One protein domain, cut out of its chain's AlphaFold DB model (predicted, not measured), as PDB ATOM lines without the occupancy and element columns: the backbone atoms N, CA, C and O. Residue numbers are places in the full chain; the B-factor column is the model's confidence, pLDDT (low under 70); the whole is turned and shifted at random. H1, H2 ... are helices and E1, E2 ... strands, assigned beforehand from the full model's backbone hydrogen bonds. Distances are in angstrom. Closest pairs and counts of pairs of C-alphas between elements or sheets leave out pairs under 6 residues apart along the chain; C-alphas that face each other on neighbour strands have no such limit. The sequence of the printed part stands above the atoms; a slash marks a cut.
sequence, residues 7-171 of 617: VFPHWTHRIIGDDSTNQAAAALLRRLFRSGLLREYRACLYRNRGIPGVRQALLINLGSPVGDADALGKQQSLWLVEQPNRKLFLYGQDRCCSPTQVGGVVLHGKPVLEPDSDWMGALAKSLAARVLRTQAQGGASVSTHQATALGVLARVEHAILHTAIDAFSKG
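Overview. This is residues 7 to 171 of the 617 residues of an uncharacterized protein of Halochromatium sp (UniProt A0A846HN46). A four-stranded antiparallel sheet, E1 to E4, has one face partly covered by a long helix, H3, whose residues 160 to 169 pack over the E1 and E2 side of the sheet while its earlier residues run on well past the sheet. Beyond the sheet two more helices pack on H3: H2 crosses it steeply and H1 stands almost square to it. The printed part has 165 residues, with three named helices and four named strands in the order H1 E1 E2 E3 E4 H2 H3; the class is mixed, helices and strands. The sheet's order is E1 - E2 - E3 - E4. The whole is compact, with a radius of gyration of the C-alphas of 15.9 A and spans of 50 by 34 by 28 A.

Arrangement. E1, residues 43 to 47, E2, residues 56 to 61, E3, residues 77 to 82, and E4, residues 88 to 93, form a meander, each strand the antiparallel neighbour of the one before. E1 and E2 are a hairpin at 166 degrees, with N 46 and O 57 2.8 A apart. E2 and E3 are a hairpin at 169 degrees, with N 58 and O 80 at 2.8 A. E3 and E4 are a hairpin at 161 degrees, with N 79 and O 91 at 2.8 A. These N and O pairs are within hydrogen-bond range. The sheet is twisted, its C-alphas up to 4.2 A off the best plane. H3, residues 144 to 169, is on one face of the sheet, which gives two layers, helix and sheet. Its height over the sheet is 9.4 A, and on the local plane it runs along the strands, at 1 degree to E2. It lies over E2, with 7 C-alphas, and only just over E1, with 3. H2, residues 118 to 136, touches H3 at a steep tilt of 49 degrees, opposite ways; the closest C-alphas, of Lys 125 and Ala 154, are 4.7 A apart. H1, residues 19 to 34, touches H3 with residues 21 to 28 alone, about perpendicular at 88 degrees; the closest C-alphas, of Ala 25 and Val 152, are 6.1 A apart. H1 and H2 are only just apart, at 8.4 A. In H1, H2 and H3 every O i to N i+4 pair is within hydrogen-bond range.

Along the chain. H1 begins at C-alpha 19 (8.178, 20.250, -89.375) and is 22.4 A long. E1 measures 13.4 A, E2 16.4 A, E3 16.3 A and E4 16.4 A. E1 begins at C-alpha 43 (-2.961, 41.198, -80.752). H2 is 26.7 A long. H3 is 37.7 A long and ends at C-alpha 169 (8.081, 44.979, -73.231).

Size, cuts and confidence. The two C-alphas farthest apart, of Asn 85 and Ala 140, are 51.5 A apart. The printed part has no cut. The links E2 to E3 and E4 to H2 are long, with 15 and 24 residues. Residues 105 to 106 pair with 91 to 92 of E4, and residues 7 to 8 with 43 to 44 of E1, both antiparallel. The mean pLDDT of the printed part is 80.9; 33 residues are under 70, among them residues 7 to 21 and 65 to 72.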
ATOM      1  N   VAL A   7      -0.043  45.108 -86.426       60.16
ATOM      2  CA  VAL A   7      -0.842  43.943 -86.169       60.16
ATOM      3  C   VAL A   7       0.111  42.777 -85.909       60.16
ATOM      4  O   VAL A   7       1.114  42.632 -86.604       60.16
ATOM      5  N   PHE A   8      -0.200  41.925 -84.932       56.06
ATOM      6  CA  PHE A   8       0.417  40.605 -84.807       56.06
ATOM      7  C   PHE A   8      -0.511  39.610 -85.492       56.06
ATOM      8  O   PHE A   8      -1.430  39.071 -84.857       56.06
ATOM      9  N   PRO A   9      -0.357  39.410 -86.812       57.81
ATOM     10  CA  PRO A   9      -1.239  38.525 -87.526       57.81
ATOM     11  C   PRO A   9      -0.793  37.088 -87.220       57.81
ATOM     12  O   PRO A   9       0.405  36.831 -87.056       57.81
ATOM     13  N   HIS A  10      -1.725  36.133 -87.130       53.12
ATOM     14  CA  HIS A  10      -1.408  34.778 -86.637       53.12
ATOM     15  C   HIS A  10      -0.294  34.052 -87.424       53.12
ATOM     16  O   HIS A  10       0.293  33.098 -86.925       53.12
ATOM     17  N   TRP A  11       0.018  34.496 -88.642       52.19
ATOM     18  CA  TRP A  11       1.034  33.935 -89.543       52.19
ATOM     19  C   TRP A  11       2.478  34.410 -89.290       52.19
ATOM     20  O   TRP A  11       3.387  33.959 -89.985       52.19
ATOM     21  N   THR A  12       2.726  35.311 -88.329       51.16
ATOM     22  CA  THR A  12       4.096  35.792 -88.041       51.16
ATOM     23  C   THR A  12       4.996  34.744 -87.372       51.16
ATOM     24  O   THR A  12       6.217  34.885 -87.409       51.16
ATOM     25  N   HIS A  13       4.439  33.638 -86.867       51.50
ATOM     26  CA  HIS A  13       5.209  32.526 -86.307       51.50
ATOM     27  C   HIS A  13       5.381  31.392 -87.315       51.50
ATOM     28  O   HIS A  13       4.482  30.581 -87.525       51.50
ATOM     29  N   ARG A  14       6.563  31.333 -87.942       46.88
ATOM     30  CA  ARG A  14       6.939  30.260 -88.880       46.88
ATOM     31  C   ARG A  14       7.481  28.999 -88.196       46.88
ATOM     32  O   ARG A  14       7.650  27.996 -88.878       46.88
ATOM     33  N   ILE A  15       7.751  29.040 -86.888       53.00
ATOM     34  CA  ILE A  15       8.390  27.945 -86.144       53.00
ATOM     35  C   ILE A  15       7.686  27.802 -84.786       53.00
ATOM     36  O   ILE A  15       7.849  28.647 -83.911       53.00
ATOM     37  N   ILE A  16       6.849  26.773 -84.647       50.59
ATOM     38  CA  ILE A  16       6.035  26.460 -83.452       50.59
ATOM     39  C   ILE A  16       6.408  25.068 -82.893       50.59
ATOM     40  O   ILE A  16       6.027  24.707 -81.780       50.59
ATOM     41  N   GLY A  17       7.185  24.286 -83.647       56.34
ATOM     42  CA  GLY A  17       7.705  22.973 -83.272       56.34
ATOM     43  C   GLY A  17       8.485  22.347 -84.427       56.34
ATOM     44  O   GLY A  17       9.018  23.069 -85.272       56.34
ATOM     45  N   ASP A  18       8.524  21.016 -84.478       62.12
ATOM     46  CA  ASP A  18       9.058  20.271 -85.626       62.12
ATOM     47  C   ASP A  18       8.258  20.523 -86.923       62.12
ATOM     48  O   ASP A  18       7.171  21.115 -86.914       62.12
ATOM     49  N   ASP A  19       8.789  20.057 -88.055       68.31
ATOM     50  CA  ASP A  19       8.178  20.250 -89.375       68.31
ATOM     51  C   ASP A  19       6.740  19.724 -89.448       68.31
ATOM     52  O   ASP A  19       5.873  20.365 -90.047       68.31
ATOM     53  N   SER A  20       6.453  18.601 -88.786       69.06
ATOM     54  CA  SER A  20       5.115  18.006 -88.764       69.06
ATOM     55  C   SER A  20       4.112  18.881 -88.000       69.06
ATOM     56  O   SER A  20       2.988  19.117 -88.454       69.06
ATOM     57  N   THR A  21       4.544  19.454 -86.878       66.25
ATOM     58  CA  THR A  21       3.765  20.356 -86.033       66.25
ATOM     59  C   THR A  21       3.527  21.682 -86.741       66.25
ATOM     60  O   THR A  21       2.414  22.208 -86.697       66.25
ATOM     61  N   ASN A  22       4.538  22.197 -87.443       70.62
ATOM     62  CA  ASN A  22       4.428  23.417 -88.237       70.62
ATOM     63  C   ASN A  22       3.458  23.232 -89.412       70.62
ATOM     64  O   ASN A  22       2.620  24.102 -89.655       70.62
ATOM     65  N   GLN A  23       3.502  22.088 -90.102       75.44
ATOM     66  CA  GLN A  23       2.549  21.760 -91.166       75.44
ATOM     67  C   GLN A  23       1.118  21.632 -90.631       75.44
ATOM     68  O   GLN A  23       0.195  22.218 -91.203       75.44
ATOM     69  N   ALA A  24       0.927  20.929 -89.511       73.12
ATOM     70  CA  ALA A  24      -0.376  20.793 -88.865       73.12
ATOM     71  C   ALA A  24      -0.934  22.152 -88.401       73.12
ATOM     72  O   ALA A  24      -2.106  22.451 -88.638       73.12
ATOM     73  N   ALA A  25      -0.093  23.002 -87.803       73.56
ATOM     74  CA  ALA A  25      -0.459  24.356 -87.400       73.56
ATOM     75  C   ALA A  25      -0.838  25.222 -88.610       73.56
ATOM     76  O   ALA A  25      -1.890  25.860 -88.605       73.56
ATOM     77  N   ALA A  26      -0.038  25.196 -89.680       76.19
ATOM     78  CA  ALA A  26      -0.315  25.944 -90.903       76.19
ATOM     79  C   ALA A  26      -1.626  25.496 -91.567       76.19
ATOM     80  O   ALA A  26      -2.424  26.335 -91.994       76.19
ATOM     81  N   ALA A  27      -1.881  24.187 -91.634       79.12
ATOM     82  CA  ALA A  27      -3.125  23.638 -92.165       79.12
ATOM     83  C   ALA A  27      -4.340  24.057 -91.319       79.12
ATOM     84  O   ALA A  27      -5.344  24.521 -91.868       79.12
ATOM     85  N   LEU A  28      -4.233  23.954 -89.989       78.06
ATOM     86  CA  LEU A  28      -5.281  24.354 -89.052       78.06
ATOM     87  C   LEU A  28      -5.591  25.852 -89.154       78.06
ATOM     88  O   LEU A  28      -6.753  26.218 -89.316       78.06
ATOM     89  N   LEU A  29      -4.571  26.715 -89.132       76.81
ATOM     90  CA  LEU A  29      -4.746  28.166 -89.238       76.81
ATOM     91  C   LEU A  29      -5.391  28.556 -90.568       76.81
ATOM     92  O   LEU A  29      -6.367  29.300 -90.573       76.81
ATOM     93  N   ARG A  30      -4.928  27.995 -91.695       79.50
ATOM     94  CA  ARG A  30      -5.547  28.231 -93.015       79.50
ATOM     95  C   ARG A  30      -7.027  27.858 -93.037       79.50
ATOM     96  O   ARG A  30      -7.804  28.540 -93.703       79.50
ATOM     97  N   ARG A  31      -7.414  26.771 -92.360       81.81
ATOM     98  CA  ARG A  31      -8.816  26.351 -92.242       81.81
ATOM     99  C   ARG A  31      -9.621  27.357 -91.422       81.81
ATOM    100  O   ARG A  31     -10.670  27.790 -91.880       81.81
ATOM    101  N   LEU A  32      -9.110  27.745 -90.255       78.81
ATOM    102  CA  LEU A  32      -9.786  28.658 -89.331       78.81
ATOM    103  C   LEU A  32      -9.948  30.080 -89.900       78.81
ATOM    104  O   LEU A  32     -10.986  30.708 -89.690       78.81
ATOM    105  N   PHE A  33      -8.962  30.568 -90.658       77.69
ATOM    106  CA  PHE A  33      -9.065  31.834 -91.386       77.69
ATOM    107  C   PHE A  33     -10.104  31.775 -92.506       77.69
ATOM    108  O   PHE A  33     -10.939  32.668 -92.606       77.69
ATOM    109  N   ARG A  34     -10.104  30.707 -93.319       80.88
ATOM    110  CA  ARG A  34     -11.105  30.524 -94.386       80.88
ATOM    111  C   ARG A  34     -12.535  30.483 -93.854       80.88
ATOM    112  O   ARG A  34     -13.442  30.930 -94.542       80.88
ATOM    113  N   SER A  35     -12.735  29.964 -92.645       79.94
ATOM    114  CA  SER A  35     -14.045  29.935 -91.990       79.94
ATOM    115  C   SER A  35     -14.395  31.222 -91.231       79.94
ATOM    116  O   SER A  35     -15.428  31.254 -90.572       79.94
ATOM    117  N   GLY A  36     -13.536  32.251 -91.243       78.62
ATOM    118  CA  GLY A  36     -13.754  33.499 -90.496       78.62
ATOM    119  C   GLY A  36     -13.751  33.338 -88.970       78.62
ATOM    120  O   GLY A  36     -14.163  34.246 -88.252       78.62
ATOM    121  N   LEU A  37     -13.294  32.188 -88.458       72.62
ATOM    122  CA  LEU A  37     -13.279  31.876 -87.021       72.62
ATOM    123  C   LEU A  37     -12.119  32.561 -86.294       72.62
ATOM    124  O   LEU A  37     -12.176  32.771 -85.083       72.62
ATOM    125  N   LEU A  38     -11.069  32.911 -87.034       72.62
ATOM    126  CA  LEU A  38      -9.980  33.754 -86.564       72.62
ATOM    127  C   LEU A  38     -10.068  35.106 -87.267       72.62
ATOM    128  O   LEU A  38     -10.174  35.174 -88.491       72.62
ATOM    129  N   ARG A  39     -10.033  36.181 -86.474       67.56
ATOM    130  CA  ARG A  39      -9.927  37.548 -86.993       67.56
ATOM    131  C   ARG A  39      -8.549  37.754 -87.619       67.56
ATOM    132  O   ARG A  39      -7.611  37.024 -87.313       67.56
ATOM    133  N   GLU A  40      -8.408  38.801 -88.427       62.16
ATOM    134  CA  GLU A  40      -7.131  39.171 -89.060       62.16
ATOM    135  C   GLU A  40      -5.986  39.372 -88.045       62.16
ATOM    136  O   GLU A  40      -4.815  39.217 -88.398       62.16
ATOM    137  N   TYR A  41      -6.313  39.646 -86.772       73.31
ATOM    138  CA  TYR A  41      -5.341  39.844 -85.702       73.31
ATOM    139  C   TYR A  41      -5.752  39.288 -84.338       73.31
ATOM    140  O   TYR A  41      -6.898  39.444 -83.910       73.31
ATOM    141  N   ARG A  42      -4.781  38.705 -83.612       83.38
ATOM    142  CA  ARG A  42      -4.954  38.333 -82.191       83.38
ATOM    143  C   ARG A  42      -4.612  39.470 -81.257       83.38
ATOM    144  O   ARG A  42      -5.301  39.684 -80.263       83.38
ATOM    145  N   ALA A  43      -3.512  40.143 -81.565       86.31
ATOM    146  CA  ALA A  43      -2.961  41.198 -80.752       86.31
ATOM    147  C   ALA A  43      -2.568  42.381 -81.635       86.31
ATOM    148  O   ALA A  43      -2.202  42.206 -82.799       86.31
ATOM    149  N   CYS A  44      -2.679  43.584 -81.090       87.62
ATOM    150  CA  CYS A  44      -2.357  44.819 -81.794       87.62
ATOM    151  C   CYS A  44      -1.602  45.752 -80.851       87.62
ATOM    152  O   CYS A  44      -2.084  46.027 -79.748       87.62
ATOM    153  N   LEU A  45      -0.422  46.212 -81.275       89.12
ATOM    154  CA  LEU A  45       0.411  47.137 -80.511       89.12
ATOM    155  C   LEU A  45       0.257  48.560 -81.054       89.12
ATOM    156  O   LEU A  45       0.611  48.872 -82.190       89.12
ATOM    157  N   TYR A  46      -0.211  49.449 -80.192       88.62
ATOM    158  CA  TYR A  46      -0.356  50.873 -80.451       88.62
ATOM    159  C   TYR A  46       0.824  51.615 -79.821       88.62
ATOM    160  O   TYR A  46       1.114  51.419 -78.642       88.62
ATOM    161  N   ARG A  47       1.500  52.485 -80.583       87.06
ATOM    162  CA  ARG A  47       2.622  53.310 -80.096       87.06
ATOM    163  C   ARG A  47       2.372  54.787 -80.375       87.06
ATOM    164  O   ARG A  47       2.176  55.155 -81.527       87.06
ATOM    165  N   ASN A  48       2.440  55.607 -79.326       70.88
ATOM    166  CA  ASN A  48       2.595  57.070 -79.276       70.88
ATOM    167  C   ASN A  48       1.653  57.950 -80.128       70.88
ATOM    168  O   ASN A  48       1.784  59.173 -80.104       70.88
ATOM    169  N   ARG A  49       0.719  57.370 -80.889       64.94
ATOM    170  CA  ARG A  49      -0.213  58.055 -81.790       64.94
ATOM    171  C   ARG A  49      -1.455  57.176 -81.987       64.94
ATOM    172  O   ARG A  49      -1.344  56.036 -82.435       64.94
ATOM    173  N   GLY A  50      -2.628  57.706 -81.644       69.88
ATOM    174  CA  GLY A  50      -3.932  57.075 -81.906       69.88
ATOM    175  C   GLY A  50      -4.861  56.971 -80.696       69.88
ATOM    176  O   GLY A  50      -6.070  56.896 -80.880       69.88
ATOM    177  N   ILE A  51      -4.323  57.019 -79.471       83.88
ATOM    178  CA  ILE A  51      -5.118  56.911 -78.242       83.88
ATOM    179  C   ILE A  51      -4.685  58.023 -77.273       83.88
ATOM    180  O   ILE A  51      -3.550  57.997 -76.788       83.88
ATOM    181  N   PRO A  52      -5.541  59.029 -77.006       86.00
ATOM    182  CA  PRO A  52      -5.234  60.098 -76.060       86.00
ATOM    183  C   PRO A  52      -4.892  59.546 -74.672       86.00
ATOM    184  O   PRO A  52      -5.571  58.656 -74.169       86.00
ATOM    185  N   GLY A  53      -3.838  60.076 -74.045       89.12
ATOM    186  CA  GLY A  53      -3.437  59.660 -72.696       89.12
ATOM    187  C   GLY A  53      -2.792  58.272 -72.611       89.12
ATOM    188  O   GLY A  53      -2.706  57.717 -71.518       89.12
ATOM    189  N   VAL A  54      -2.315  57.716 -73.731       92.31
ATOM    190  CA  VAL A  54      -1.624  56.421 -73.790       92.31
ATOM    191  C   VAL A  54      -0.297  56.572 -74.525       92.31
ATOM    192  O   VAL A  54      -0.241  57.096 -75.637       92.31
ATOM    193  N   ARG A  55       0.786  56.082 -73.915       92.75
ATOM    194  CA  ARG A  55       2.120  56.059 -74.527       92.75
ATOM    195  C   ARG A  55       2.271  54.857 -75.454       92.75
ATOM    196  O   ARG A  55       2.691  54.998 -76.601       92.75
ATOM    197  N   GLN A  56       1.919  53.677 -74.963       94.56
ATOM    198  CA  GLN A  56       1.749  52.481 -75.780       94.56
ATOM    199  C   GLN A  56       0.688  51.577 -75.165       94.56
ATOM    200  O   GLN A  56       0.467  51.596 -73.957       94.56
ATOM    201  N   ALA A  57       0.031  50.779 -75.994       93.19
ATOM    202  CA  ALA A  57      -0.946  49.809 -75.534       93.19
ATOM    203  C   ALA A  57      -0.885  48.544 -76.378       93.19
ATOM    204  O   ALA A  57      -0.743  48.618 -77.594       93.19
ATOM    205  N   LEU A  58      -1.029  47.394 -75.735       92.88
ATOM    206  CA  LEU A  58      -1.214  46.112 -76.385       92.88
ATOM    207  C   LEU A  58      -2.645  45.640 -76.137       92.88
ATOM    208  O   LEU A  58      -3.024  45.353 -75.002       92.88
ATOM    209  N   LEU A  59      -3.425  45.552 -77.209       91.75
ATOM    210  CA  LEU A  59      -4.738  44.915 -77.207       91.75
ATOM    211  C   LEU A  59      -4.564  43.427 -77.490       91.75
ATOM    212  O   LEU A  59      -3.964  43.079 -78.504       91.75
ATOM    213  N   ILE A  60      -5.142  42.566 -76.658       91.06
ATOM    214  CA  ILE A  60      -5.260  41.122 -76.883       91.06
ATOM    215  C   ILE A  60      -6.746  40.790 -77.012       91.06
ATOM    216  O   ILE A  60      -7.524  40.972 -76.074       91.06
ATOM    217  N   ASN A  61      -7.154  40.297 -78.178       88.69
ATOM    218  CA  ASN A  61      -8.540  39.950 -78.455       88.69
ATOM    219  C   ASN A  61      -8.841  38.513 -78.003       88.69
ATOM    220  O   ASN A  61      -8.317  37.547 -78.570       88.69
ATOM    221  N   LEU A  62      -9.712  38.374 -77.000       86.88
ATOM    222  CA  LEU A  62     -10.091  37.082 -76.425       86.88
ATOM    223  C   LEU A  62     -11.268  36.411 -77.149       86.88
ATOM    224  O   LEU A  62     -11.606  35.264 -76.843       86.88
ATOM    225  N   GLY A  63     -11.889  37.112 -78.102       83.19
ATOM    226  CA  GLY A  63     -13.125  36.696 -78.756       83.19
ATOM    227  C   GLY A  63     -14.342  36.736 -77.825       83.19
ATOM    228  O   GLY A  63     -14.240  37.046 -76.636       83.19
ATOM    229  N   SER A  64     -15.511  36.413 -78.377       78.81
ATOM    230  CA  SER A  64     -16.744  36.292 -77.592       78.81
ATOM    231  C   SER A  64     -16.598  35.193 -76.530       78.81
ATOM    232  O   SER A  64     -15.984  34.157 -76.806       78.81
ATOM    233  N   PRO A  65     -17.154  35.378 -75.322       69.69
ATOM    234  CA  PRO A  65     -17.127  34.340 -74.307       69.69
ATOM    235  C   PRO A  65     -17.999  33.173 -74.781       69.69
ATOM    236  O   PRO A  65     -19.091  33.376 -75.312       69.69
ATOM    237  N   VAL A  66     -17.503  31.946 -74.615       52.72
ATOM    238  CA  VAL A  66     -18.210  30.722 -75.015       52.72
ATOM    239  C   VAL A  66     -18.434  29.877 -73.760       52.72
ATOM    240  O   VAL A  66     -17.577  29.072 -73.401       52.72
ATOM    241  N   GLY A  67     -19.560  30.084 -73.070       61.28
ATOM    242  CA  GLY A  67     -19.944  29.338 -71.859       61.28
ATOM    243  C   GLY A  67     -19.504  29.973 -70.531       61.28
ATOM    244  O   GLY A  67     -19.330  31.190 -70.452       61.28
ATOM    245  N   ASP A  68     -19.366  29.141 -69.492       54.06
ATOM    246  CA  ASP A  68     -19.047  29.565 -68.121       54.06
ATOM    247  C   ASP A  68     -17.652  30.197 -67.986       54.06
ATOM    248  O   ASP A  68     -16.744  29.941 -68.782       54.06
ATOM    249  N   ALA A  69     -17.509  31.057 -66.971       56.25
ATOM    250  CA  ALA A  69     -16.319  31.853 -66.677       56.25
ATOM    251  C   ALA A  69     -15.029  31.009 -66.678       56.25
ATOM    252  O   ALA A  69     -14.894  30.068 -65.900       56.25
ATOM    253  N   ASP A  70     -14.062  31.374 -67.525       66.94
ATOM    254  CA  ASP A  70     -12.709  30.809 -67.490       66.94
ATOM    255  C   ASP A  70     -11.801  31.598 -66.523       66.94
ATOM    256  O   ASP A  70     -12.273  32.438 -65.756       66.94
ATOM    257  N   ALA A  71     -10.484  31.358 -66.552       63.84
ATOM    258  CA  ALA A  71      -9.498  32.059 -65.715       63.84
ATOM    259  C   ALA A  71      -9.517  33.600 -65.851       63.84
ATOM    260  O   ALA A  71      -8.910  34.301 -65.034       63.84
ATOM    261  N   LEU A  72     -10.188  34.129 -66.880       66.88
ATOM    262  CA  LEU A  72     -10.402  35.553 -67.097       66.88
ATOM    263  C   LEU A  72     -11.860  35.974 -66.899       66.88
ATOM    264  O   LEU A  72     -12.142  37.163 -66.929       66.88
ATOM    265  N   GLY A  73     -12.798  35.062 -66.662       80.88
ATOM    266  CA  GLY A  73     -14.213  35.388 -66.515       80.88
ATOM    267  C   GLY A  73     -14.858  35.813 -67.836       80.88
ATOM    268  O   GLY A  73     -14.676  35.178 -68.871       80.88
ATOM    269  N   LYS A  74     -15.649  36.894 -67.814       85.88
ATOM    270  CA  LYS A  74     -16.435  37.371 -68.974       85.88
ATOM    271  C   LYS A  74     -15.651  38.266 -69.942       85.88
ATOM    272  O   LYS A  74     -16.249  38.903 -70.805       85.88
ATOM    273  N   GLN A  75     -14.330  38.339 -69.804       89.12
ATOM    274  CA  GLN A  75     -13.519  39.268 -70.586       89.12
ATOM    275  C   GLN A  75     -13.456  38.826 -72.060       89.12
ATOM    276  O   GLN A  75     -13.221  37.655 -72.386       89.12
ATOM    277  N   GLN A  76     -13.666  39.793 -72.947       89.75
ATOM    278  CA  GLN A  76     -13.580  39.694 -74.406       89.75
ATOM    279  C   GLN A  76     -12.296  40.308 -74.953       89.75
ATOM    280  O   GLN A  76     -11.858  39.964 -76.052       89.75
ATOM    281  N   SER A  77     -11.663  41.204 -74.201       90.88
ATOM    282  CA  SER A  77     -10.352  41.737 -74.546       90.88
ATOM    283  C   SER A  77      -9.539  42.078 -73.306       90.88
ATOM    284  O   SER A  77     -10.095  42.329 -72.233       90.88
ATOM    285  N   LEU A  78      -8.216  42.058 -73.468       92.88
ATOM    286  CA  LEU A  78      -7.267  42.582 -72.495       92.88
ATOM    287  C   LEU A  78      -6.512  43.754 -73.105       92.88
ATOM    288  O   LEU A  78      -6.095  43.693 -74.262       92.88
ATOM    289  N   TRP A  79      -6.280  44.777 -72.298       93.62
ATOM    290  CA  TRP A  79      -5.433  45.906 -72.638       93.62
ATOM    291  C   TRP A  79      -4.279  45.988 -71.654       93.62
ATOM    292  O   TRP A  79      -4.493  46.250 -70.473       93.62
ATOM    293  N   LEU A  80      -3.058  45.814 -72.147       95.19
ATOM    294  CA  LEU A  80      -1.849  46.140 -71.407       95.19
ATOM    295  C   LEU A  80      -1.393  47.537 -71.826       95.19
ATOM    296  O   LEU A  80      -1.016  47.749 -72.974       95.19
ATOM    297  N   VAL A  81      -1.483  48.506 -70.922       95.50
ATOM    298  CA  VAL A  81      -1.398  49.933 -71.257       95.50
ATOM    299  C   VAL A  81      -0.275  50.579 -70.474       95.50
ATOM    300  O   VAL A  81      -0.288  50.545 -69.249       95.50
ATOM    301  N   GLU A  82       0.658  51.218 -71.174       96.31
ATOM    302  CA  GLU A  82       1.612  52.153 -70.590       96.31
ATOM    303  C   GLU A  82       1.097  53.588 -70.781       96.31
ATOM    304  O   GLU A  82       0.900  54.063 -71.906       96.31
ATOM    305  N   GLN A  83       0.879  54.293 -69.676       95.38
ATOM    306  CA  GLN A  83       0.455  55.691 -69.650       95.38
ATOM    307  C   GLN A  83       1.630  56.655 -69.943       95.38
ATOM    308  O   GLN A  83       2.795  56.248 -69.938       95.38
ATOM    309  N   PRO A  84       1.372  57.957 -70.192       94.44
ATOM    310  CA  PRO A  84       2.415  58.965 -70.387       94.44
ATOM    311  C   PRO A  84       3.419  59.040 -69.233       94.44
ATOM    312  O   PRO A  84       4.615  59.178 -69.479       94.44
ATOM    313  N   ASN A  85       2.952  58.841 -67.996       93.88
ATOM    314  CA  ASN A  85       3.790  58.726 -66.800       93.88
ATOM    315  C   ASN A  85       4.430  57.333 -66.643       93.88
ATOM    316  O   ASN A  85       4.697  56.906 -65.526       93.88
ATOM    317  N   ARG A  86       4.601  56.578 -67.735       96.00
ATOM    318  CA  ARG A  86       5.220  55.241 -67.798       96.00
ATOM    319  C   ARG A  86       4.570  54.160 -66.930       96.00
ATOM    320  O   ARG A  86       5.055  53.033 -66.937       96.00
ATOM    321  N   LYS A  87       3.485  54.454 -66.208       96.19
ATOM    322  CA  LYS A  87       2.790  53.455 -65.399       96.19
ATOM    323  C   LYS A  87       2.036  52.484 -66.287       96.19
ATOM    324  O   LYS A  87       1.406  52.871 -67.270       96.19
ATOM    325  N   LEU A  88       2.116  51.224 -65.907       96.75
ATOM    326  CA  LEU A  88       1.536  50.090 -66.581       96.75
ATOM    327  C   LEU A  88       0.232  49.680 -65.901       96.75
ATOM    328  O   LEU A  88       0.157  49.629 -64.676       96.75
ATOM    329  N   PHE A  89      -0.778  49.336 -66.686       96.62
ATOM    330  CA  PHE A  89      -2.026  48.774 -66.185       96.62
ATOM    331  C   PHE A  89      -2.495  47.656 -67.103       96.62
ATOM    332  O   PHE A  89      -2.361  47.750 -68.323       96.62
ATOM    333  N   LEU A  90      -3.068  46.612 -66.509       95.44
ATOM    334  CA  LEU A  90      -3.783  45.577 -67.238       95.44
ATOM    335  C   LEU A  90      -5.283  45.777 -67.036       95.44
ATOM    336  O   LEU A  90      -5.767  45.666 -65.912       95.44
ATOM    337  N   TYR A  91      -6.016  46.033 -68.113       95.00
ATOM    338  CA  TYR A  91      -7.472  46.129 -68.100       95.00
ATOM    339  C   TYR A  91      -8.101  44.918 -68.785       95.00
ATOM    340  O   TYR A  91      -7.611  44.460 -69.815       95.00
ATOM    341  N   GLY A  92      -9.208  44.426 -68.237       92.88
ATOM    342  CA  GLY A  92     -10.127  43.511 -68.906       92.88
ATOM    343  C   GLY A  92     -11.417  44.231 -69.293       92.88
ATOM    344  O   GLY A  92     -11.964  44.990 -68.489       92.88
ATOM    345  N   GLN A  93     -11.914  43.981 -70.505       91.81
ATOM    346  CA  GLN A  93     -13.229  44.450 -70.953       91.81
ATOM    347  C   GLN A  93     -14.144  43.279 -71.307       91.81
ATOM    348  O   GLN A  93     -13.729  42.344 -71.990       91.81
ATOM    349  N   ASP A  94     -15.414  43.364 -70.913       89.44
ATOM    350  CA  ASP A  94     -16.458  42.362 -71.159       89.44
ATOM    351  C   ASP A  94     -17.152  42.513 -72.525       89.44
ATOM    352  O   ASP A  94     -18.019  41.712 -72.877       89.44
ATOM    353  N   ARG A  95     -16.759  43.516 -73.319       83.31
ATOM    354  CA  ARG A  95     -17.286  43.806 -74.658       83.31
ATOM    355  C   ARG A  95     -16.156  43.910 -75.680       83.31
ATOM    356  O   ARG A  95     -15.040  44.309 -75.358       83.31
ATOM    357  N   CYS A  96     -16.457  43.571 -76.933       71.00
ATOM    358  CA  CYS A  96     -15.587  43.858 -78.068       71.00
ATOM    359  C   CYS A  96     -15.534  45.374 -78.276       71.00
ATOM    360  O   CYS A  96     -16.486  45.965 -78.783       71.00
ATOM    361  N   CYS A  97     -14.433  46.002 -77.881       65.12
ATOM    362  CA  CYS A  97     -14.254  47.438 -78.038       65.12
ATOM    363  C   CYS A  97     -13.719  47.799 -79.426       65.12
ATOM    364  O   CYS A  97     -13.006  47.021 -80.068       65.12
ATOM    365  N   SER A  98     -14.052  49.011 -79.874       71.50
ATOM    366  CA  SER A  98     -13.314  49.656 -80.953       71.50
ATOM    367  C   SER A  98     -11.883  49.959 -80.475       71.50
ATOM    368  O   SER A  98     -11.678  50.216 -79.285       71.50
ATOM    369  N   PRO A  99     -10.888  50.008 -81.381       68.88
ATOM    370  CA  PRO A  99      -9.500  50.385 -81.064       68.88
ATOM    371  C   PRO A  99      -9.339  51.718 -80.315       68.88
ATOM    372  O   PRO A  99      -8.278  52.002 -79.770       68.88
ATOM    373  N   THR A 100     -10.381  52.550 -80.315       74.69
ATOM    374  CA  THR A 100     -10.399  53.906 -79.764       74.69
ATOM    375  C   THR A 100     -10.774  53.985 -78.282       74.69
ATOM    376  O   THR A 100     -10.629  55.055 -77.696       74.69
ATOM    377  N   GLN A 101     -11.238  52.896 -77.655       80.81
ATOM    378  CA  GLN A 101     -11.663  52.889 -76.248       80.81
ATOM    379  C   GLN A 101     -10.782  51.974 -75.389       80.81
ATOM    380  O   GLN A 101     -11.091  50.803 -75.163       80.81
ATOM    381  N   VAL A 102      -9.690  52.538 -74.870       85.06
ATOM    382  CA  VAL A 102      -8.870  51.888 -73.837       85.06
ATOM    383  C   VAL A 102      -9.544  52.046 -72.479       85.06
ATOM    384  O   VAL A 102      -9.912  53.153 -72.092       85.06
ATOM    385  N   GLY A 103      -9.702  50.948 -71.744       80.62
ATOM    386  CA  GLY A 103     -10.266  50.965 -70.395       80.62
ATOM    387  C   GLY A 103     -10.743  49.588 -69.955       80.62
ATOM    388  O   GLY A 103     -10.367  48.585 -70.554       80.62
ATOM    389  N   GLY A 104     -11.596  49.540 -68.934       89.81
ATOM    390  CA  GLY A 104     -12.151  48.302 -68.382       89.81
ATOM    391  C   GLY A 104     -11.847  48.137 -66.896       89.81
ATOM    392  O   GLY A 104     -11.447  49.085 -66.220       89.81
ATOM    393  N   VAL A 105     -12.037  46.923 -66.388       92.12
ATOM    394  CA  VAL A 105     -11.716  46.572 -65.001       92.12
ATOM    395  C   VAL A 105     -10.221  46.299 -64.899       92.12
ATOM    396  O   VAL A 105      -9.690  45.491 -65.659       92.12
ATOM    397  N   VAL A 106      -9.537  46.954 -63.959       94.75
ATOM    398  CA  VAL A 106      -8.120  46.683 -63.693       94.75
ATOM    399  C   VAL A 106      -7.973  45.271 -63.123       94.75
ATOM    400  O   VAL A 106      -8.609  44.915 -62.133       94.75
ATOM    401  N   LEU A 107      -7.134  44.457 -63.756       90.94
ATOM    402  CA  LEU A 107      -6.861  43.085 -63.345       90.94
ATOM    403  C   LEU A 107      -5.573  43.048 -62.523       90.94
ATOM    404  O   LEU A 107      -4.488  43.278 -63.052       90.94
ATOM    405  N   HIS A 108      -5.681  42.746 -61.232       91.62
ATOM    406  CA  HIS A 108      -4.544  42.680 -60.308       91.62
ATOM    407  C   HIS A 108      -3.887  41.290 -60.281       91.62
ATOM    408  O   HIS A 108      -4.540  40.285 -60.573       91.62
ATOM    409  N   GLY A 109      -2.600  41.242 -59.913       87.88
ATOM    410  CA  GLY A 109      -1.863  40.001 -59.639       87.88
ATOM    411  C   GLY A 109      -1.689  39.071 -60.841       87.88
ATOM    412  O   GLY A 109      -1.520  37.865 -60.669       87.88
ATOM    413  N   LYS A 110      -1.809  39.588 -62.070       90.19
ATOM    414  CA  LYS A 110      -1.575  38.809 -63.294       90.19
ATOM    415  C   LYS A 110      -0.142  39.054 -63.784       90.19
ATOM    416  O   LYS A 110       0.161  40.212 -64.091       90.19
ATOM    417  N   PRO A 111       0.707  38.014 -63.908       91.06
ATOM    418  CA  PRO A 111       2.110  38.133 -64.325       91.06
ATOM    419  C   PRO A 111       2.232  38.362 -65.845       91.06
ATOM    420  O   PRO A 111       2.809  37.579 -66.591       91.06
ATOM    421  N   VAL A 112       1.619  39.436 -66.340       90.81
ATOM    422  CA  VAL A 112       1.469  39.718 -67.777       90.81
ATOM    423  C   VAL A 112       2.789  40.075 -68.472       90.81
ATOM    424  O   VAL A 112       2.865  40.018 -69.695       90.81
ATOM    425  N   LEU A 113       3.829  40.439 -67.718       92.69
ATOM    426  CA  LEU A 113       5.174  40.697 -68.242       92.69
ATOM    427  C   LEU A 113       6.091  39.470 -68.167       92.69
ATOM    428  O   LEU A 113       7.275  39.591 -68.475       92.69
ATOM    429  N   GLU A 114       5.567  38.309 -67.772       88.88
ATOM    430  CA  GLU A 114       6.257  37.022 -67.821       88.88
ATOM    431  C   GLU A 114       5.657  36.170 -68.944       88.88
ATOM    432  O   GLU A 114       4.628  35.509 -68.743       88.88
ATOM    433  N   PRO A 115       6.279  36.167 -70.135       82.56
ATOM    434  CA  PRO A 115       5.773  35.424 -71.283       82.56
ATOM    435  C   PRO A 115       5.648  33.915 -71.035       82.56
ATOM    436  O   PRO A 115       4.791  33.281 -71.644       82.56
ATOM    437  N   ASP A 116       6.465  33.375 -70.128       84.06
ATOM    438  CA  ASP A 116       6.523  31.949 -69.786       84.06
ATOM    439  C   ASP A 116       5.707  31.587 -68.533       84.06
ATOM    440  O   ASP A 116       5.780  30.459 -68.047       84.06
ATOM    441  N   SER A 117       4.925  32.523 -67.983       84.38
ATOM    442  CA  SER A 117       4.118  32.250 -66.790       84.38
ATOM    443  C   SER A 117       2.974  31.265 -67.065       84.38
ATOM    444  O   SER A 117       2.372  31.243 -68.145       84.38
ATOM    445  N   ASP A 118       2.570  30.509 -66.039       85.44
ATOM    446  CA  ASP A 118       1.410  29.604 -66.109       85.44
ATOM    447  C   ASP A 118       0.129  30.326 -66.549       85.44
ATOM    448  O   ASP A 118      -0.731  29.749 -67.222       85.44
ATOM    449  N   TRP A 119       0.005  31.610 -66.203       87.25
ATOM    450  CA  TRP A 119      -1.109  32.447 -66.629       87.25
ATOM    451  C   TRP A 119      -1.155  32.611 -68.154       87.25
ATOM    452  O   TRP A 119      -2.235  32.495 -68.738       87.25
ATOM    453  N   MET A 120      -0.005  32.800 -68.810       89.19
ATOM    454  CA  MET A 120       0.095  32.864 -70.271       89.19
ATOM    455  C   MET A 120      -0.279  31.535 -70.923       89.19
ATOM    456  O   MET A 120      -1.063  31.506 -71.879       89.19
ATOM    457  N   GLY A 121       0.208  30.425 -70.366       87.25
ATOM    458  CA  GLY A 121      -0.154  29.077 -70.804       87.25
ATOM    459  C   GLY A 121      -1.655  28.797 -70.678       87.25
ATOM    460  O   GLY A 121      -2.280  28.275 -71.608       87.25
ATOM    461  N   ALA A 122      -2.259  29.174 -69.549       87.25
ATOM    462  CA  ALA A 122      -3.693  29.039 -69.311       87.25
ATOM    463  C   ALA A 122      -4.513  29.918 -70.265       87.25
ATOM    464  O   ALA A 122      -5.496  29.450 -70.843       87.25
ATOM    465  N   LEU A 123      -4.086  31.165 -70.484       88.88
ATOM    466  CA  LEU A 123      -4.718  32.085 -71.423       88.88
ATOM    467  C   LEU A 123      -4.715  31.521 -72.848       88.88
ATOM    468  O   LEU A 123      -5.768  31.439 -73.481       88.88
ATOM    469  N   ALA A 124      -3.562  31.060 -73.330       90.31
ATOM    470  CA  ALA A 124      -3.422  30.469 -74.658       90.31
ATOM    471  C   ALA A 124      -4.328  29.239 -74.858       90.31
ATOM    472  O   ALA A 124      -5.006  29.116 -75.882       90.31
ATOM    473  N   LYS A 125      -4.401  28.352 -73.855       88.56
ATOM    474  CA  LYS A 125      -5.302  27.186 -73.867       88.56
ATOM    475  C   LYS A 125      -6.775  27.597 -73.915       88.56
ATOM    476  O   LYS A 125      -7.529  27.040 -74.713       88.56
ATOM    477  N   SER A 126      -7.183  28.583 -73.113       87.31
ATOM    478  CA  SER A 126      -8.559  29.099 -73.116       87.31
ATOM    479  C   SER A 126      -8.941  29.697 -74.470       87.31
ATOM    480  O   SER A 126     -10.030  29.422 -74.977       87.31
ATOM    481  N   LEU A 127      -8.038  30.454 -75.102       87.06
ATOM    482  CA  LEU A 127      -8.249  31.010 -76.443       87.06
ATOM    483  C   LEU A 127      -8.419  29.914 -77.492       87.06
ATOM    484  O   LEU A 127      -9.380  29.943 -78.263       87.06
ATOM    485  N   ALA A 128      -7.536  28.918 -77.478       89.00
ATOM    486  CA  ALA A 128      -7.617  27.782 -78.382       89.00
ATOM    487  C   ALA A 128      -8.943  27.016 -78.222       89.00
ATOM    488  O   ALA A 128      -9.615  26.703 -79.207       89.00
ATOM    489  N   ALA A 129      -9.372  26.780 -76.980       87.81
ATOM    490  CA  ALA A 129     -10.637  26.117 -76.686       87.81
ATOM    491  C   ALA A 129     -11.856  26.929 -77.152       87.81
ATOM    492  O   ALA A 129     -12.824  26.349 -77.644       87.81
ATOM    493  N   ARG A 130     -11.838  28.263 -77.017       86.50
ATOM    494  CA  ARG A 130     -12.918  29.134 -77.520       86.50
ATOM    495  C   ARG A 130     -13.056  29.013 -79.041       86.50
ATOM    496  O   ARG A 130     -14.155  28.744 -79.515       86.50
ATOM    497  N   VAL A 131     -11.948  29.104 -79.780       85.50
ATOM    498  CA  VAL A 131     -11.935  28.991 -81.252       85.50
ATOM    499  C   VAL A 131     -12.498  27.645 -81.723       85.50
ATOM    500  O   VAL A 131     -13.321  27.599 -82.636       85.50
ATOM    501  N   LEU A 132     -12.103  26.545 -81.075       86.31
ATOM    502  CA  LEU A 132     -12.591  25.208 -81.429       86.31
ATOM    503  C   LEU A 132     -14.057  24.982 -81.040       86.31
ATOM    504  O   LEU A 132     -14.784  24.321 -81.779       86.31
ATOM    505  N   ARG A 133     -14.535  25.553 -79.925       84.50
ATOM    506  CA  ARG A 133     -15.955  25.465 -79.541       84.50
ATOM    507  C   ARG A 133     -16.865  26.191 -80.524       84.50
ATOM    508  O   ARG A 133     -17.916  25.654 -80.857       84.50
ATOM    509  N   THR A 134     -16.455  27.352 -81.038       82.25
ATOM    510  CA  THR A 134     -17.202  28.044 -82.101       82.25
ATOM    511  C   THR A 134     -17.310  27.182 -83.362       82.25
ATOM    512  O   THR A 134     -18.337  27.204 -84.030       82.25
ATOM    513  N   GLN A 135     -16.304  26.347 -83.650       81.06
ATOM    514  CA  GLN A 135     -16.363  25.371 -84.743       81.06
ATOM    515  C   GLN A 135     -17.339  24.208 -84.457       81.06
ATOM    516  O   GLN A 135     -17.944  23.669 -85.381       81.06
ATOM    517  N   ALA A 136     -17.485  23.801 -83.192       75.75
ATOM    518  CA  ALA A 136     -18.228  22.607 -82.780       75.75
ATOM    519  C   ALA A 136     -19.743  22.812 -82.586       75.75
ATOM    520  O   ALA A 136     -20.459  21.831 -82.391       75.75
ATOM    521  N   GLN A 137     -20.264  24.043 -82.689       71.81
ATOM    522  CA  GLN A 137     -21.706  24.336 -82.574       71.81
ATOM    523  C   GLN A 137     -22.589  23.640 -83.643       71.81
ATOM    524  O   GLN A 137     -23.806  23.780 -83.612       71.81
ATOM    525  N   GLY A 138     -22.005  22.827 -84.534       70.06
ATOM    526  CA  GLY A 138     -22.694  21.898 -85.439       70.06
ATOM    527  C   GLY A 138     -23.053  20.511 -84.866       70.06
ATOM    528  O   GLY A 138     -23.387  19.628 -85.647       70.06
ATOM    529  N   GLY A 139     -22.976  20.275 -83.548       59.69
ATOM    530  CA  GLY A 139     -23.601  19.105 -82.896       59.69
ATOM    531  C   GLY A 139     -22.822  17.778 -82.899       59.69
ATOM    532  O   GLY A 139     -23.374  16.755 -82.503       59.69
ATOM    533  N   ALA A 140     -21.549  17.759 -83.304       59.94
ATOM    534  CA  ALA A 140     -20.726  16.544 -83.280       59.94
ATOM    535  C   ALA A 140     -19.962  16.381 -81.949       59.94
ATOM    536  O   ALA A 140     -19.420  17.349 -81.411       59.94
ATOM    537  N   SER A 141     -19.888  15.148 -81.435       64.56
ATOM    538  CA  SER A 141     -19.132  14.812 -80.222       64.56
ATOM    539  C   SER A 141     -17.627  15.093 -80.369       64.56
ATOM    540  O   SER A 141     -17.062  15.074 -81.466       64.56
ATOM    541  N   VAL A 142     -16.971  15.382 -79.240       62.03
ATOM    542  CA  VAL A 142     -15.540  15.713 -79.156       62.03
ATOM    543  C   VAL A 142     -14.700  14.510 -79.597       62.03
ATOM    544  O   VAL A 142     -14.532  13.552 -78.848       62.03
ATOM    545  N   SER A 143     -14.183  14.537 -80.828       78.50
ATOM    546  CA  SER A 143     -13.331  13.473 -81.376       78.50
ATOM    547  C   SER A 143     -11.859  13.644 -80.973       78.50
ATOM    548  O   SER A 143     -11.412  14.748 -80.667       78.50
ATOM    549  N   THR A 144     -11.059  12.573 -81.043       76.00
ATOM    550  CA  THR A 144      -9.597  12.589 -80.800       76.00
ATOM    551  C   THR A 144      -8.868  13.673 -81.609       76.00
ATOM    552  O   THR A 144      -7.908  14.277 -81.134       76.00
ATOM    553  N   HIS A 145      -9.365  14.003 -82.806       80.25
ATOM    554  CA  HIS A 145      -8.833  15.096 -83.624       80.25
ATOM    555  C   HIS A 145      -8.976  16.481 -82.967       80.25
ATOM    556  O   HIS A 145      -8.137  17.349 -83.214       80.25
ATOM    557  N   GLN A 146      -9.990  16.705 -82.123       81.56
ATOM    558  CA  GLN A 146     -10.159  17.968 -81.399       81.56
ATOM    559  C   GLN A 146      -9.105  18.151 -80.304       81.56
ATOM    560  O   GLN A 146      -8.618  19.265 -80.127       81.56
ATOM    561  N   ALA A 147      -8.695  17.077 -79.619       81.31
ATOM    562  CA  ALA A 147      -7.643  17.146 -78.603       81.31
ATOM    563  C   ALA A 147      -6.290  17.541 -79.221       81.31
ATOM    564  O   ALA A 147      -5.619  18.452 -78.731       81.31
ATOM    565  N   THR A 148      -5.925  16.930 -80.354       85.25
ATOM    566  CA  THR A 148      -4.717  17.305 -81.103       85.25
ATOM    567  C   THR A 148      -4.802  18.740 -81.623       85.25
ATOM    568  O   THR A 148      -3.849  19.505 -81.471       85.25
ATOM    569  N   ALA A 149      -5.949  19.143 -82.184       84.75
ATOM    570  CA  ALA A 149      -6.157  20.512 -82.657       84.75
ATOM    571  C   ALA A 149      -6.048  21.543 -81.522       84.75
ATOM    572  O   ALA A 149      -5.457  22.602 -81.724       84.75
ATOM    573  N   LEU A 150      -6.558  21.223 -80.327       87.19
ATOM    574  CA  LEU A 150      -6.455  22.073 -79.141       87.19
ATOM    575  C   LEU A 150      -4.998  22.255 -78.717       87.19
ATOM    576  O   LEU A 150      -4.574  23.384 -78.493       87.19
ATOM    577  N   GLY A 151      -4.227  21.168 -78.648       84.62
ATOM    578  CA  GLY A 151      -2.809  21.230 -78.292       84.62
ATOM    579  C   GLY A 151      -1.984  22.052 -79.285       84.62
ATOM    580  O   GLY A 151      -1.173  22.882 -78.877       84.62
ATOM    581  N   VAL A 152      -2.220  21.868 -80.588       86.00
ATOM    582  CA  VAL A 152      -1.557  22.652 -81.643       86.00
ATOM    583  C   VAL A 152      -1.939  24.128 -81.543       86.00
ATOM    584  O   VAL A 152      -1.055  24.982 -81.507       86.00
ATOM    585  N   LEU A 153      -3.234  24.441 -81.456       86.81
ATOM    586  CA  LEU A 153      -3.702  25.824 -81.409       86.81
ATOM    587  C   LEU A 153      -3.268  26.535 -80.122       86.81
ATOM    588  O   LEU A 153      -2.876  27.691 -80.186       86.81
ATOM    589  N   ALA A 154      -3.240  25.852 -78.975       88.31
ATOM    590  CA  ALA A 154      -2.738  26.430 -77.729       88.31
ATOM    591  C   ALA A 154      -1.262  26.847 -77.842       88.31
ATOM    592  O   ALA A 154      -0.899  27.917 -77.365       88.31
ATOM    593  N   ARG A 155      -0.413  26.058 -78.519       86.56
ATOM    594  CA  ARG A 155       0.986  26.445 -78.783       86.56
ATOM    595  C   ARG A 155       1.091  27.649 -79.717       86.56
ATOM    596  O   ARG A 155       1.910  28.529 -79.477       86.56
ATOM    597  N   VAL A 156       0.249  27.701 -80.753       85.88
ATOM    598  CA  VAL A 156       0.167  28.855 -81.664       85.88
ATOM    599  C   VAL A 156      -0.210  30.123 -80.893       85.88
ATOM    600  O   VAL A 156       0.483  31.132 -81.000       85.88
ATOM    601  N   GLU A 157      -1.276  30.068 -80.091       88.00
ATOM    602  CA  GLU A 157      -1.731  31.202 -79.279       88.00
ATOM    603  C   GLU A 157      -0.655  31.641 -78.285       88.00
ATOM    604  O   GLU A 157      -0.387  32.833 -78.162       88.00
ATOM    605  N   HIS A 158       0.025  30.692 -77.634       89.75
ATOM    606  CA  HIS A 158       1.120  30.994 -76.717       89.75
ATOM    607  C   HIS A 158       2.255  31.750 -77.415       89.75
ATOM    608  O   HIS A 158       2.684  32.792 -76.930       89.75
ATOM    609  N   ALA A 159       2.704  31.279 -78.583       85.62
ATOM    610  CA  ALA A 159       3.775  31.923 -79.346       85.62
ATOM    611  C   ALA A 159       3.412  33.357 -79.777       85.62
ATOM    612  O   ALA A 159       4.237  34.269 -79.668       85.62
ATOM    613  N   ILE A 160       2.165  33.566 -80.218       86.00
ATOM    614  CA  ILE A 160       1.659  34.891 -80.600       86.00
ATOM    615  C   ILE A 160       1.642  35.826 -79.393       86.00
ATOM    616  O   ILE A 160       2.138  36.949 -79.476       86.00
ATOM    617  N   LEU A 161       1.082  35.367 -78.273       89.06
ATOM    618  CA  LEU A 161       0.997  36.163 -77.056       89.06
ATOM    619  C   LEU A 161       2.384  36.509 -76.508       89.06
ATOM    620  O   LEU A 161       2.638  37.671 -76.200       89.06
ATOM    621  N   HIS A 162       3.289  35.529 -76.450       91.06
ATOM    622  CA  HIS A 162       4.677  35.721 -76.038       91.06
ATOM    623  C   HIS A 162       5.342  36.824 -76.872       91.06
ATOM    624  O   HIS A 162       5.958  37.742 -76.339       91.06
ATOM    625  N   THR A 163       5.180  36.779 -78.191       87.12
ATOM    626  CA  THR A 163       5.805  37.741 -79.113       87.12
ATOM    627  C   THR A 163       5.196  39.128 -79.020       87.12
ATOM    628  O   THR A 163       5.916  40.126 -79.061       87.12
ATOM    629  N   ALA A 164       3.879  39.200 -78.856       88.69
ATOM    630  CA  ALA A 164       3.169  40.449 -78.636       88.69
ATOM    631  C   ALA A 164       3.621  41.128 -77.328       88.69
ATOM    632  O   ALA A 164       3.916  42.327 -77.320       88.69
ATOM    633  N   ILE A 165       3.747  40.357 -76.242       92.06
ATOM    634  CA  ILE A 165       4.225  40.839 -74.939       92.06
ATOM    635  C   ILE A 165       5.703  41.226 -74.997       92.06
ATOM    636  O   ILE A 165       6.065  42.275 -74.467       92.06
ATOM    637  N   ASP A 166       6.559  40.453 -75.668       90.38
ATOM    638  CA  ASP A 166       7.973  40.802 -75.855       90.38
ATOM    639  C   ASP A 166       8.124  42.113 -76.648       90.38
ATOM    640  O   ASP A 166       8.872  43.017 -76.265       90.38
ATOM    641  N   ALA A 167       7.351  42.282 -77.723       88.75
ATOM    642  CA  ALA A 167       7.355  43.505 -78.522       88.75
ATOM    643  C   ALA A 167       6.858  44.739 -77.747       88.75
ATOM    644  O   ALA A 167       7.399  45.836 -77.936       88.75
ATOM    645  N   PHE A 168       5.857  44.566 -76.878       93.06
ATOM    646  CA  PHE A 168       5.400  45.595 -75.942       93.06
ATOM    647  C   PHE A 168       6.477  45.912 -74.888       93.06
ATOM    648  O   PHE A 168       6.833  47.072 -74.674       93.06
ATOM    649  N   SER A 169       7.071  44.875 -74.292       94.69
ATOM    650  CA  SER A 169       8.081  44.979 -73.231       94.69
ATOM    651  C   SER A 169       9.347  45.704 -73.692       94.69
ATOM    652  O   SER A 169       9.946  46.445 -72.921       94.69
ATOM    653  N   LYS A 170       9.712  45.606 -74.977       92.62
ATOM    654  CA  LYS A 170      10.818  46.386 -75.572       92.62
ATOM    655  C   LYS A 170      10.650  47.909 -75.459       92.62
ATOM    656  O   LYS A 170      11.638  48.622 -75.596       92.62
ATOM    657  N   GLY A 171       9.432  48.422 -75.253       92.62
ATOM    658  CA  GLY A 171       9.176  49.855 -75.040       92.62
ATOM    659  C   GLY A 171       9.236  50.313 -73.573       92.62
ATOM    660  O   GLY A 171       9.228  51.523 -73.300       92.62
TER     661      GLY A 171